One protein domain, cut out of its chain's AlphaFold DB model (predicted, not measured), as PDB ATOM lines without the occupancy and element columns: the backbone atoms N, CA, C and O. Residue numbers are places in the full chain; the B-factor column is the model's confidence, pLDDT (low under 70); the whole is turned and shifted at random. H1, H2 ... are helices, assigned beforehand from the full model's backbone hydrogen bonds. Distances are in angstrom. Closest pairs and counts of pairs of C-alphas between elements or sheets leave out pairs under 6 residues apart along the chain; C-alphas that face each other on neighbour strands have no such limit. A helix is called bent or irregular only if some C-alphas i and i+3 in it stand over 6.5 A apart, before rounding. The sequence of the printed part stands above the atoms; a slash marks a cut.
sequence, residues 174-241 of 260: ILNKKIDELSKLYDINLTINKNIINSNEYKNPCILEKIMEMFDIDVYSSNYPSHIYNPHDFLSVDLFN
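What this domain is: This is residues 174 to 241 of the 260 residues of the protein "HCNGP-like protein, putative" of Plasmodium chabaudi chabaudi (UniProt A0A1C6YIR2). The model is a strung-out zigzag of four separate helices, joined by links and with no common core; no helix touches another. H1 makes one end of the long axis and the short H4 lies near the other, with H2 and H3 between them; H1, H2 and H3 lie mostly across that axis, H1 and H2 pointing much alike and H3 pointing back, and a long winding stretch, residues 215 to 235, leads from H3 to H4. The printed part has 68 residues with four named helices, in the order H1, H2, H3, H4, and no named strand; the class is all helix, with 36 of the 68 printed residues in named helices. The whole is extended, with a radius of gyration of the C-alphas of 18.4 A, and its outline is elongated, spanning 53 by 27 by 26 A. The free-standing residues are 174 to 181 in H1 and 233 to 238, of which 236 to 238 belong to H4.

How they stand to each other: The printed part begins with H1, residues 174 to 187, which touches no helix. Its N-to-C direction is (0.90, 0.22, -0.37). Residues 174 to 181 of H1 stand free, with no C-alpha 8 or more residues away along the chain within 10 A. A tight link of four residues leads to H2, residues 192 to 198, whose direction is (0.96, -0.11, -0.27). H1 and H2 are apart, with no C-alpha of the one within 8 A of the other. A short link of six residues leads on to H3, residues 205 to 214, with the direction (-0.97, -0.11, -0.23). H2 and H3 are apart, and H1 and H3 are apart too. A long link of 21 residues then leads to H4, residues 236 to 240, with the direction (0.04, 0.83, 0.56). H4 is apart from H1, from H2 and from H3. Residues 233 to 238, of which 236 to 238 belong to H4, stand free. In H1, H2 and H4 every O i to N i+4 pair is within hydrogen-bond range, and in H3 5 of 6 are.

Where its parts are: H1 runs from Ile 174, with its C-alpha at (8.650, -30.507, -2.620), to Asp 187, with its C-alpha at (26.492, -23.187, -8.685). It is the longest helix, with 14 residues and 20.2 A from first to last C-alpha. H2, from Ile 192 to Asn 198, measures 9.9 A between the same points. H3, from Pro 205 to Met 214, measures 14.1 A and begins with C-alpha 205 at (33.071, -37.434, -34.364). H4, from Ser 236 to Phe 240, measures 6.5 A and ends with C-alpha 240 at (27.199, -17.050, -50.899). The z coordinate of the helix centres falls from -6.339 in H1 to -20.998 in H2, -34.985 in H3 and -52.356 in H4. No helix is bent or irregular.

The domain as a whole: The two C-alphas farthest apart are those of Ile 174 and Asn 241, the first and last printed residues, at 56.6 A. Without the stretches that stand free, the body has 54 residues and spans 46 by 25 by 25 A, with a radius of gyration of 15.7 A. The printed part has no cut. The link from H3 to H4, residues 215 to 235, is the long one, and its C-alphas lie 9 to 25 A from the mean of all C-alphas. The mean pLDDT of the printed part is 70.7, and 34 residues are under 70: residues 189 to 203, 217 to 226, 231 and 234 to 241. H1 has a mean of 80 and H3 of 78, while H2 has 64 and H4 has 62.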
ATOM      1  N   ILE A 174       8.167 -29.782  -1.440       76.62
ATOM      2  CA  ILE A 174       8.650 -30.507  -2.620       76.62
ATOM      3  C   ILE A 174       9.140 -29.557  -3.723       76.62
ATOM      4  O   ILE A 174      10.148 -29.853  -4.368       76.62
ATOM      5  N   LEU A 175       8.446 -28.444  -3.980       76.75
ATOM      6  CA  LEU A 175       8.851 -27.478  -5.003       76.75
ATOM      7  C   LEU A 175      10.048 -26.643  -4.535       76.75
ATOM      8  O   LEU A 175      11.005 -26.517  -5.294       76.75
ATOM      9  N   ASN A 176      10.051 -26.176  -3.281       82.25
ATOM     10  CA  ASN A 176      11.210 -25.486  -2.697       82.25
ATOM     11  C   ASN A 176      12.460 -26.374  -2.730       82.25
ATOM     12  O   ASN A 176      13.499 -25.960  -3.236       82.25
ATOM     13  N   LYS A 177      12.336 -27.646  -2.330       84.56
ATOM     14  CA  LYS A 177      13.433 -28.616  -2.417       84.56
ATOM     15  C   LYS A 177      13.964 -28.794  -3.848       84.56
ATOM     16  O   LYS A 177      15.173 -28.868  -4.036       84.56
ATOM     17  N   LYS A 178      13.088 -28.829  -4.861       85.50
ATOM     18  CA  LYS A 178      13.507 -28.892  -6.275       85.50
ATOM     19  C   LYS A 178      14.220 -27.617  -6.732       85.50
ATOM     20  O   LYS A 178      15.185 -27.715  -7.483       85.50
ATOM     21  N   ILE A 179      13.769 -26.444  -6.287       86.44
ATOM     22  CA  ILE A 179      14.430 -25.162  -6.570       86.44
ATOM     23  C   ILE A 179      15.838 -25.151  -5.948       86.44
ATOM     24  O   ILE A 179      16.799 -24.827  -6.643       86.44
ATOM     25  N   ASP A 180      15.979 -25.611  -4.702       83.75
ATOM     26  CA  ASP A 180      17.264 -25.735  -3.998       83.75
ATOM     27  C   ASP A 180      18.211 -26.787  -4.597       83.75
ATOM     28  O   ASP A 180      19.429 -26.688  -4.455       83.75
ATOM     29  N   GLU A 181      17.680 -27.847  -5.205       82.31
ATOM     30  CA  GLU A 181      18.476 -28.842  -5.932       82.31
ATOM     31  C   GLU A 181      18.961 -28.275  -7.277       82.31
ATOM     32  O   GLU A 181      20.131 -28.436  -7.630       82.31
ATOM     33  N   LEU A 182      18.102 -27.544  -7.998       80.75
ATOM     34  CA  LEU A 182      18.448 -26.895  -9.267       80.75
ATOM     35  C   LEU A 182      19.443 -25.735  -9.096       80.75
ATOM     36  O   LEU A 182      20.350 -25.601  -9.920       80.75
ATOM     37  N   SER A 183      19.327 -24.931  -8.034       80.06
ATOM     38  CA  SER A 183      20.281 -23.848  -7.743       80.06
ATOM     39  C   SER A 183      21.681 -24.395  -7.443       80.06
ATOM     40  O   SER A 183      22.654 -23.957  -8.052       80.06
ATOM     41  N   LYS A 184      21.788 -25.455  -6.631       81.81
ATOM     42  CA  LYS A 184      23.067 -26.142  -6.369       81.81
ATOM     43  C   LYS A 184      23.704 -26.696  -7.645       81.81
ATOM     44  O   LYS A 184      24.916 -26.593  -7.813       81.81
ATOM     45  N   LEU A 185      22.915 -27.259  -8.567       71.56
ATOM     46  CA  LEU A 185      23.429 -27.719  -9.866       71.56
ATOM     47  C   LEU A 185      23.961 -26.563 -10.728       71.56
ATOM     48  O   LEU A 185      24.949 -26.745 -11.445       71.56
ATOM     49  N   TYR A 186      23.344 -25.383 -10.643       70.12
ATOM     50  CA  TYR A 186      23.820 -24.172 -11.309       70.12
ATOM     51  C   TYR A 186      25.153 -23.682 -10.719       70.12
ATOM     52  O   TYR A 186      26.106 -23.472 -11.473       70.12
ATOM     53  N   ASP A 187      25.267 -23.607  -9.389       72.56
ATOM     54  CA  ASP A 187      26.492 -23.187  -8.685       72.56
ATOM     55  C   ASP A 187      27.679 -24.123  -8.968       72.56
ATOM     56  O   ASP A 187      28.792 -23.678  -9.270       72.56
ATOM     57  N   ILE A 188      27.428 -25.438  -8.980       71.94
ATOM     58  CA  ILE A 188      28.419 -26.475  -9.326       71.94
ATOM     59  C   ILE A 188      28.755 -26.446 -10.839       71.94
ATOM     60  O   ILE A 188      29.620 -27.184 -11.310       71.94
ATOM     61  N   ASN A 189      28.130 -25.554 -11.621       61.62
ATOM     62  CA  ASN A 189      28.275 -25.443 -13.076       61.62
ATOM     63  C   ASN A 189      27.910 -26.739 -13.828       61.62
ATOM     64  O   ASN A 189      28.319 -26.936 -14.974       61.62
ATOM     65  N   LEU A 190      27.104 -27.597 -13.199       60.78
ATOM     66  CA  LEU A 190      26.753 -28.940 -13.659       60.78
ATOM     67  C   LEU A 190      25.459 -28.941 -14.492       60.78
ATOM     68  O   LEU A 190      24.660 -29.877 -14.434       60.78
ATOM     69  N   THR A 191      25.221 -27.869 -15.251       65.00
ATOM     70  CA  THR A 191      24.062 -27.777 -16.145       65.00
ATOM     71  C   THR A 191      24.213 -28.766 -17.299       65.00
ATOM     72  O   THR A 191      25.322 -29.011 -17.774       65.00
ATOM     73  N   ILE A 192      23.096 -29.316 -17.790       61.28
ATOM     74  CA  ILE A 192      23.078 -30.306 -18.885       61.28
ATOM     75  C   ILE A 192      23.910 -29.809 -20.081       61.28
ATOM     76  O   ILE A 192      24.806 -30.507 -20.550       61.28
ATOM     77  N   ASN A 193      23.705 -28.552 -20.484       63.97
ATOM     78  CA  ASN A 193      24.440 -27.911 -21.575       63.97
ATOM     79  C   ASN A 193      25.956 -27.870 -21.320       63.97
ATOM     80  O   ASN A 193      26.745 -28.129 -22.226       63.97
ATOM     81  N   LYS A 194      26.388 -27.571 -20.087       65.81
ATOM     82  CA  LYS A 194      27.813 -27.489 -19.739       65.81
ATOM     83  C   LYS A 194      28.453 -28.870 -19.578       65.81
ATOM     84  O   LYS A 194      29.614 -29.033 -19.938       65.81
ATOM     85  N   ASN A 195      27.691 -29.879 -19.157       64.81
ATOM     86  CA  ASN A 195      28.133 -31.276 -19.175       64.81
ATOM     87  C   ASN A 195      28.334 -31.788 -20.610       64.81
ATOM     88  O   ASN A 195      29.355 -32.418 -20.876       64.81
ATOM     89  N   ILE A 196      27.442 -31.456 -21.551       63.56
ATOM     90  CA  ILE A 196      27.613 -31.766 -22.986       63.56
ATOM     91  C   ILE A 196      28.862 -31.060 -23.556       63.56
ATOM     92  O   ILE A 196      29.649 -31.677 -24.264       63.56
ATOM     93  N   ILE A 197      29.110 -29.797 -23.186       64.81
ATOM     94  CA  ILE A 197      30.317 -29.050 -23.600       64.81
ATOM     95  C   ILE A 197      31.608 -29.631 -22.992       64.81
ATOM     96  O   ILE A 197      32.662 -29.620 -23.636       64.81
ATOM     97  N   ASN A 198      31.567 -30.110 -21.748       64.94
ATOM     98  CA  ASN A 198      32.752 -30.583 -21.027       64.94
ATOM     99  C   ASN A 198      33.097 -32.047 -21.322       64.94
ATOM    100  O   ASN A 198      34.277 -32.397 -21.328       64.94
ATOM    101  N   SER A 199      32.101 -32.890 -21.586       64.94
ATOM    102  CA  SER A 199      32.303 -34.308 -21.890       64.94
ATOM    103  C   SER A 199      33.013 -34.503 -23.234       64.94
ATOM    104  O   SER A 199      32.805 -33.782 -24.210       64.94
ATOM    105  N   ASN A 200      33.913 -35.486 -23.276       66.06
ATOM    106  CA  ASN A 200      34.683 -35.807 -24.481       66.06
ATOM    107  C   ASN A 200      33.918 -36.740 -25.433       66.06
ATOM    108  O   ASN A 200      34.283 -36.864 -26.596       66.06
ATOM    109  N   GLU A 201      32.840 -37.362 -24.955       66.12
ATOM    110  CA  GLU A 201      31.987 -38.278 -25.718       66.12
ATOM    111  C   GLU A 201      31.258 -37.541 -26.849       66.12
ATOM    112  O   GLU A 201      31.363 -37.936 -28.005       66.12
ATOM    113  N   TYR A 202      30.649 -36.388 -26.559       61.50
ATOM    114  CA  TYR A 202      30.000 -35.530 -27.562       61.50
ATOM    115  C   TYR A 202      30.998 -34.730 -28.420       61.50
ATOM    116  O   TYR A 202      30.596 -33.999 -29.319       61.50
ATOM    117  N   LYS A 203      32.309 -34.876 -28.174       68.62
ATOM    118  CA  LYS A 203      33.389 -34.389 -29.056       68.62
ATOM    119  C   LYS A 203      33.957 -35.493 -29.945       68.62
ATOM    120  O   LYS A 203      34.800 -35.211 -30.795       68.62
ATOM    121  N   ASN A 204      33.533 -36.744 -29.756       75.81
ATOM    122  CA  ASN A 204      33.932 -37.848 -30.613       75.81
ATOM    123  C   ASN A 204      33.131 -37.772 -31.927       75.81
ATOM    124  O   ASN A 204      31.905 -37.923 -31.885       75.81
ATOM    125  N   PRO A 205      33.779 -37.575 -33.092       75.81
ATOM    126  CA  PRO A 205      33.071 -37.434 -34.364       75.81
ATOM    127  C   PRO A 205      32.207 -38.660 -34.692       75.81
ATOM    128  O   PRO A 205      31.110 -38.493 -35.208       75.81
ATOM    129  N   CYS A 206      32.623 -39.869 -34.298       74.62
ATOM    130  CA  CYS A 206      31.860 -41.097 -34.550       74.62
ATOM    131  C   CYS A 206      30.592 -41.223 -33.681       74.62
ATOM    132  O   CYS A 206      29.714 -42.029 -33.983       74.62
ATOM    133  N   ILE A 207      30.507 -40.484 -32.568       77.12
ATOM    134  CA  ILE A 207      29.291 -40.410 -31.740       77.12
ATOM    135  C   ILE A 207      28.355 -39.344 -32.316       77.12
ATOM    136  O   ILE A 207      27.158 -39.593 -32.431       77.12
ATOM    137  N   LEU A 208      28.902 -38.203 -32.749       76.50
ATOM    138  CA  LEU A 208      28.145 -37.161 -33.446       76.50
ATOM    139  C   LEU A 208      27.504 -37.685 -34.739       76.50
ATOM    140  O   LEU A 208      26.312 -37.486 -34.928       76.50
ATOM    141  N   GLU A 209      28.248 -38.423 -35.566       77.62
ATOM    142  CA  GLU A 209      27.747 -39.054 -36.799       77.62
ATOM    143  C   GLU A 209      26.535 -39.963 -36.530       77.62
ATOM    144  O   GLU A 209      25.501 -39.831 -37.181       77.62
ATOM    145  N   LYS A 210      26.602 -40.809 -35.492       81.50
ATOM    146  CA  LYS A 210      25.478 -41.668 -35.078       81.50
ATOM    147  C   LYS A 210      24.284 -40.899 -34.520       81.50
ATOM    148  O   LYS A 210      23.150 -41.335 -34.691       81.50
ATOM    149  N   ILE A 211      24.514 -39.783 -33.827       78.06
ATOM    150  CA  ILE A 211      23.432 -38.907 -33.356       78.06
ATOM    151  C   ILE A 211      22.764 -38.227 -34.559       78.06
ATOM    152  O   ILE A 211      21.540 -38.188 -34.622       78.06
ATOM    153  N   MET A 212      23.543 -37.756 -35.535       76.50
ATOM    154  CA  MET A 212      23.015 -37.167 -36.768       76.50
ATOM    155  C   MET A 212      22.184 -38.177 -37.571       76.50
ATOM    156  O   MET A 212      21.074 -37.846 -37.972       76.50
ATOM    157  N   GLU A 213      22.661 -39.419 -37.710       79.62
ATOM    158  CA  GLU A 213      21.919 -40.525 -38.340       79.62
ATOM    159  C   GLU A 213      20.638 -40.897 -37.565       79.62
ATOM    160  O   GLU A 213      19.596 -41.136 -38.166       79.62
ATOM    161  N   MET A 214      20.681 -40.944 -36.228       81.62
ATOM    162  CA  MET A 214      19.533 -41.368 -35.413       81.62
ATOM    163  C   MET A 214      18.409 -40.322 -35.332       81.62
ATOM    164  O   MET A 214      17.250 -40.694 -35.134       81.62
ATOM    165  N   PHE A 215      18.750 -39.037 -35.434       74.69
ATOM    166  CA  PHE A 215      17.818 -37.911 -35.296       74.69
ATOM    167  C   PHE A 215      17.552 -37.167 -36.617       74.69
ATOM    168  O   PHE A 215      16.933 -36.105 -36.583       74.69
ATOM    169  N   ASP A 216      18.013 -37.704 -37.753       70.12
ATOM    170  CA  ASP A 216      17.907 -37.094 -39.089       70.12
ATOM    171  C   ASP A 216      18.422 -35.632 -39.131       70.12
ATOM    172  O   ASP A 216      17.870 -34.766 -39.816       70.12
ATOM    173  N   ILE A 217      19.486 -35.334 -38.369       69.06
ATOM    174  CA  ILE A 217      20.071 -33.986 -38.275       69.06
ATOM    175  C   ILE A 217      21.038 -33.781 -39.438       69.06
ATOM    176  O   ILE A 217      22.162 -34.288 -39.432       69.06
ATOM    177  N   ASP A 218      20.617 -32.989 -40.419       66.38
ATOM    178  CA  ASP A 218      21.474 -32.583 -41.528       66.38
ATOM    179  C   ASP A 218      22.642 -31.673 -41.077       66.38
ATOM    180  O   ASP A 218      22.544 -30.891 -40.126       66.38
ATOM    181  N   VAL A 219      23.751 -31.745 -41.817       63.38
ATOM    182  CA  VAL A 219      24.996 -30.984 -41.643       63.38
ATOM    183  C   VAL A 219      24.742 -29.474 -41.558       63.38
ATOM    184  O   VAL A 219      25.399 -28.782 -40.777       63.38
ATOM    185  N   TYR A 220      23.761 -28.950 -42.300       61.84
ATOM    186  CA  TYR A 220      23.406 -27.526 -42.274       61.84
ATOM    187  C   TYR A 220      22.540 -27.124 -41.063       61.84
ATOM    188  O   TYR A 220      22.102 -25.977 -40.974       61.84
ATOM    189  N   SER A 221      22.352 -28.029 -40.095       56.41
ATOM    190  CA  SER A 221      21.835 -27.750 -38.745       56.41
ATOM    191  C   SER A 221      20.438 -27.113 -38.712       56.41
ATOM    192  O   SER A 221      20.129 -26.288 -37.849       56.41
ATOM    193  N   SER A 222      19.565 -27.511 -39.642       59.53
ATOM    194  CA  SER A 222      18.144 -27.172 -39.566       59.53
ATOM    195  C   SER A 222      17.436 -28.057 -38.541       59.53
ATOM    196  O   SER A 222      17.109 -29.204 -38.826       59.53
ATOM    197  N   ASN A 223      17.092 -27.489 -37.383       62.56
ATOM    198  CA  ASN A 223      16.116 -28.096 -36.467       62.56
ATOM    199  C   ASN A 223      14.661 -27.945 -36.967       62.56
ATOM    200  O   ASN A 223      13.725 -28.352 -36.275       62.56
ATOM    201  N   TYR A 224      14.445 -27.331 -38.134       64.69
ATOM    202  CA  TYR A 224      13.132 -27.271 -38.763       64.69
ATOM    203  C   TYR A 224      12.878 -28.543 -39.578       64.69
ATOM    204  O   TYR A 224      13.755 -28.948 -40.345       64.69
ATOM    205  N   PRO A 225      11.671 -29.134 -39.489       66.50
ATOM    206  CA  PRO A 225      11.235 -30.177 -40.408       66.50
ATOM    207  C   PRO A 225      11.436 -29.767 -41.871       66.50
ATOM    208  O   PRO A 225      11.179 -28.617 -42.231       66.50
ATOM    209  N   SER A 226      11.785 -30.721 -42.737       67.75
ATOM    210  CA  SER A 226      12.124 -30.467 -44.149       67.75
ATOM    211  C   SER A 226      11.009 -29.780 -44.955       67.75
ATOM    212  O   SER A 226      11.280 -29.162 -45.976       67.75
ATOM    213  N   HIS A 227       9.752 -29.857 -44.498       73.88
ATOM    214  CA  HIS A 227       8.613 -29.161 -45.109       73.88
ATOM    215  C   HIS A 227       8.531 -27.660 -44.764       73.88
ATOM    216  O   HIS A 227       7.762 -26.940 -45.398       73.88
ATOM    217  N   ILE A 228       9.278 -27.197 -43.755       76.06
ATOM    218  CA  ILE A 228       9.394 -25.784 -43.360       76.06
ATOM    219  C   ILE A 228      10.653 -25.175 -43.981       76.06
ATOM    220  O   ILE A 228      10.589 -24.100 -44.573       76.06
ATOM    221  N   TYR A 229      11.789 -25.866 -43.861       72.31
ATOM    222  CA  TYR A 229      13.057 -25.450 -44.453       72.31
ATOM    223  C   TYR A 229      13.907 -26.684 -44.768       72.31
ATOM    224  O   TYR A 229      14.273 -27.437 -43.866       72.31
ATOM    225  N   ASN A 230      14.224 -26.877 -46.049       74.25
ATOM    226  CA  ASN A 230      15.187 -27.870 -46.501       74.25
ATOM    227  C   ASN A 230      16.472 -27.152 -46.952       74.25
ATOM    228  O   ASN A 230      16.458 -26.517 -48.008       74.25
ATOM    229  N   PRO A 231      17.590 -27.240 -46.211       69.69
ATOM    230  CA  PRO A 231      18.849 -26.622 -46.628       69.69
ATOM    231  C   PRO A 231      19.392 -27.189 -47.950       69.69
ATOM    232  O   PRO A 231      20.130 -26.493 -48.640       69.69
ATOM    233  N   HIS A 232      19.003 -28.408 -48.348       73.25
ATOM    234  CA  HIS A 232      19.395 -28.998 -49.633       73.25
ATOM    235  C   HIS A 232      18.627 -28.448 -50.848       73.25
ATOM    236  O   HIS A 232      19.045 -28.705 -51.976       73.25
ATOM    237  N   ASP A 233      17.542 -27.686 -50.653       74.38
ATOM    238  CA  ASP A 233      16.852 -26.990 -51.756       74.38
ATOM    239  C   ASP A 233      17.673 -25.799 -52.289       74.38
ATOM    240  O   ASP A 233      17.378 -25.269 -53.362       74.38
ATOM    241  N   PHE A 234      18.700 -25.372 -51.544       69.25
ATOM    242  CA  PHE A 234      19.582 -24.261 -51.880       69.25
ATOM    243  C   PHE A 234      20.946 -24.794 -52.315       69.25
ATOM    244  O   PHE A 234      21.583 -25.582 -51.612       69.25
ATOM    245  N   LEU A 235      21.445 -24.337 -53.464       66.25
ATOM    246  CA  LEU A 235      22.831 -24.606 -53.829       66.25
ATOM    247  C   LEU A 235      23.746 -23.722 -52.971       66.25
ATOM    248  O   LEU A 235      23.403 -22.593 -52.627       66.25
ATOM    249  N   SER A 236      24.970 -24.176 -52.697       60.88
ATOM    250  CA  SER A 236      25.994 -23.339 -52.041       60.88
ATOM    251  C   SER A 236      26.248 -22.021 -52.790       60.88
ATOM    252  O   SER A 236      26.594 -21.007 -52.192       60.88
ATOM    253  N   VAL A 237      26.009 -22.027 -54.102       64.50
ATOM    254  CA  VAL A 237      26.032 -20.865 -54.996       64.50
ATOM    255  C   VAL A 237      24.981 -19.814 -54.607       64.50
ATOM    256  O   VAL A 237      25.256 -18.625 -54.722       64.50
ATOM    257  N   ASP A 238      23.818 -20.227 -54.106       63.50
ATOM    258  CA  ASP A 238      22.703 -19.338 -53.751       63.50
ATOM    259  C   ASP A 238      22.880 -18.729 -52.343       63.50
ATOM    260  O   ASP A 238      22.376 -17.646 -52.062       63.50
ATOM    261  N   LEU A 239      23.642 -19.403 -51.469       61.53
ATOM    262  CA  LEU A 239      23.939 -18.973 -50.094       61.53
ATOM    263  C   LEU A 239      25.066 -17.929 -49.994       61.53
ATOM    264  O   LEU A 239      25.111 -17.180 -49.020       61.53
ATOM    265  N   PHE A 240      25.985 -17.883 -50.967       61.78
ATOM    266  CA  PHE A 240      27.199 -17.050 -50.899       61.78
ATOM    267  C   PHE A 240      27.355 -16.024 -52.037       61.78
ATOM    268  O   PHE A 240      28.296 -15.228 -52.012       61.78
ATOM    269  N   ASN A 241      26.448 -15.989 -53.019       55.44
ATOM    270  CA  ASN A 241      26.482 -14.985 -54.085       55.44
ATOM    271  C   ASN A 241      25.634 -13.749 -53.744       55.44
ATOM    272  O   ASN A 241      24.469 -13.661 -54.114       55.44
TER     273      ASN A 241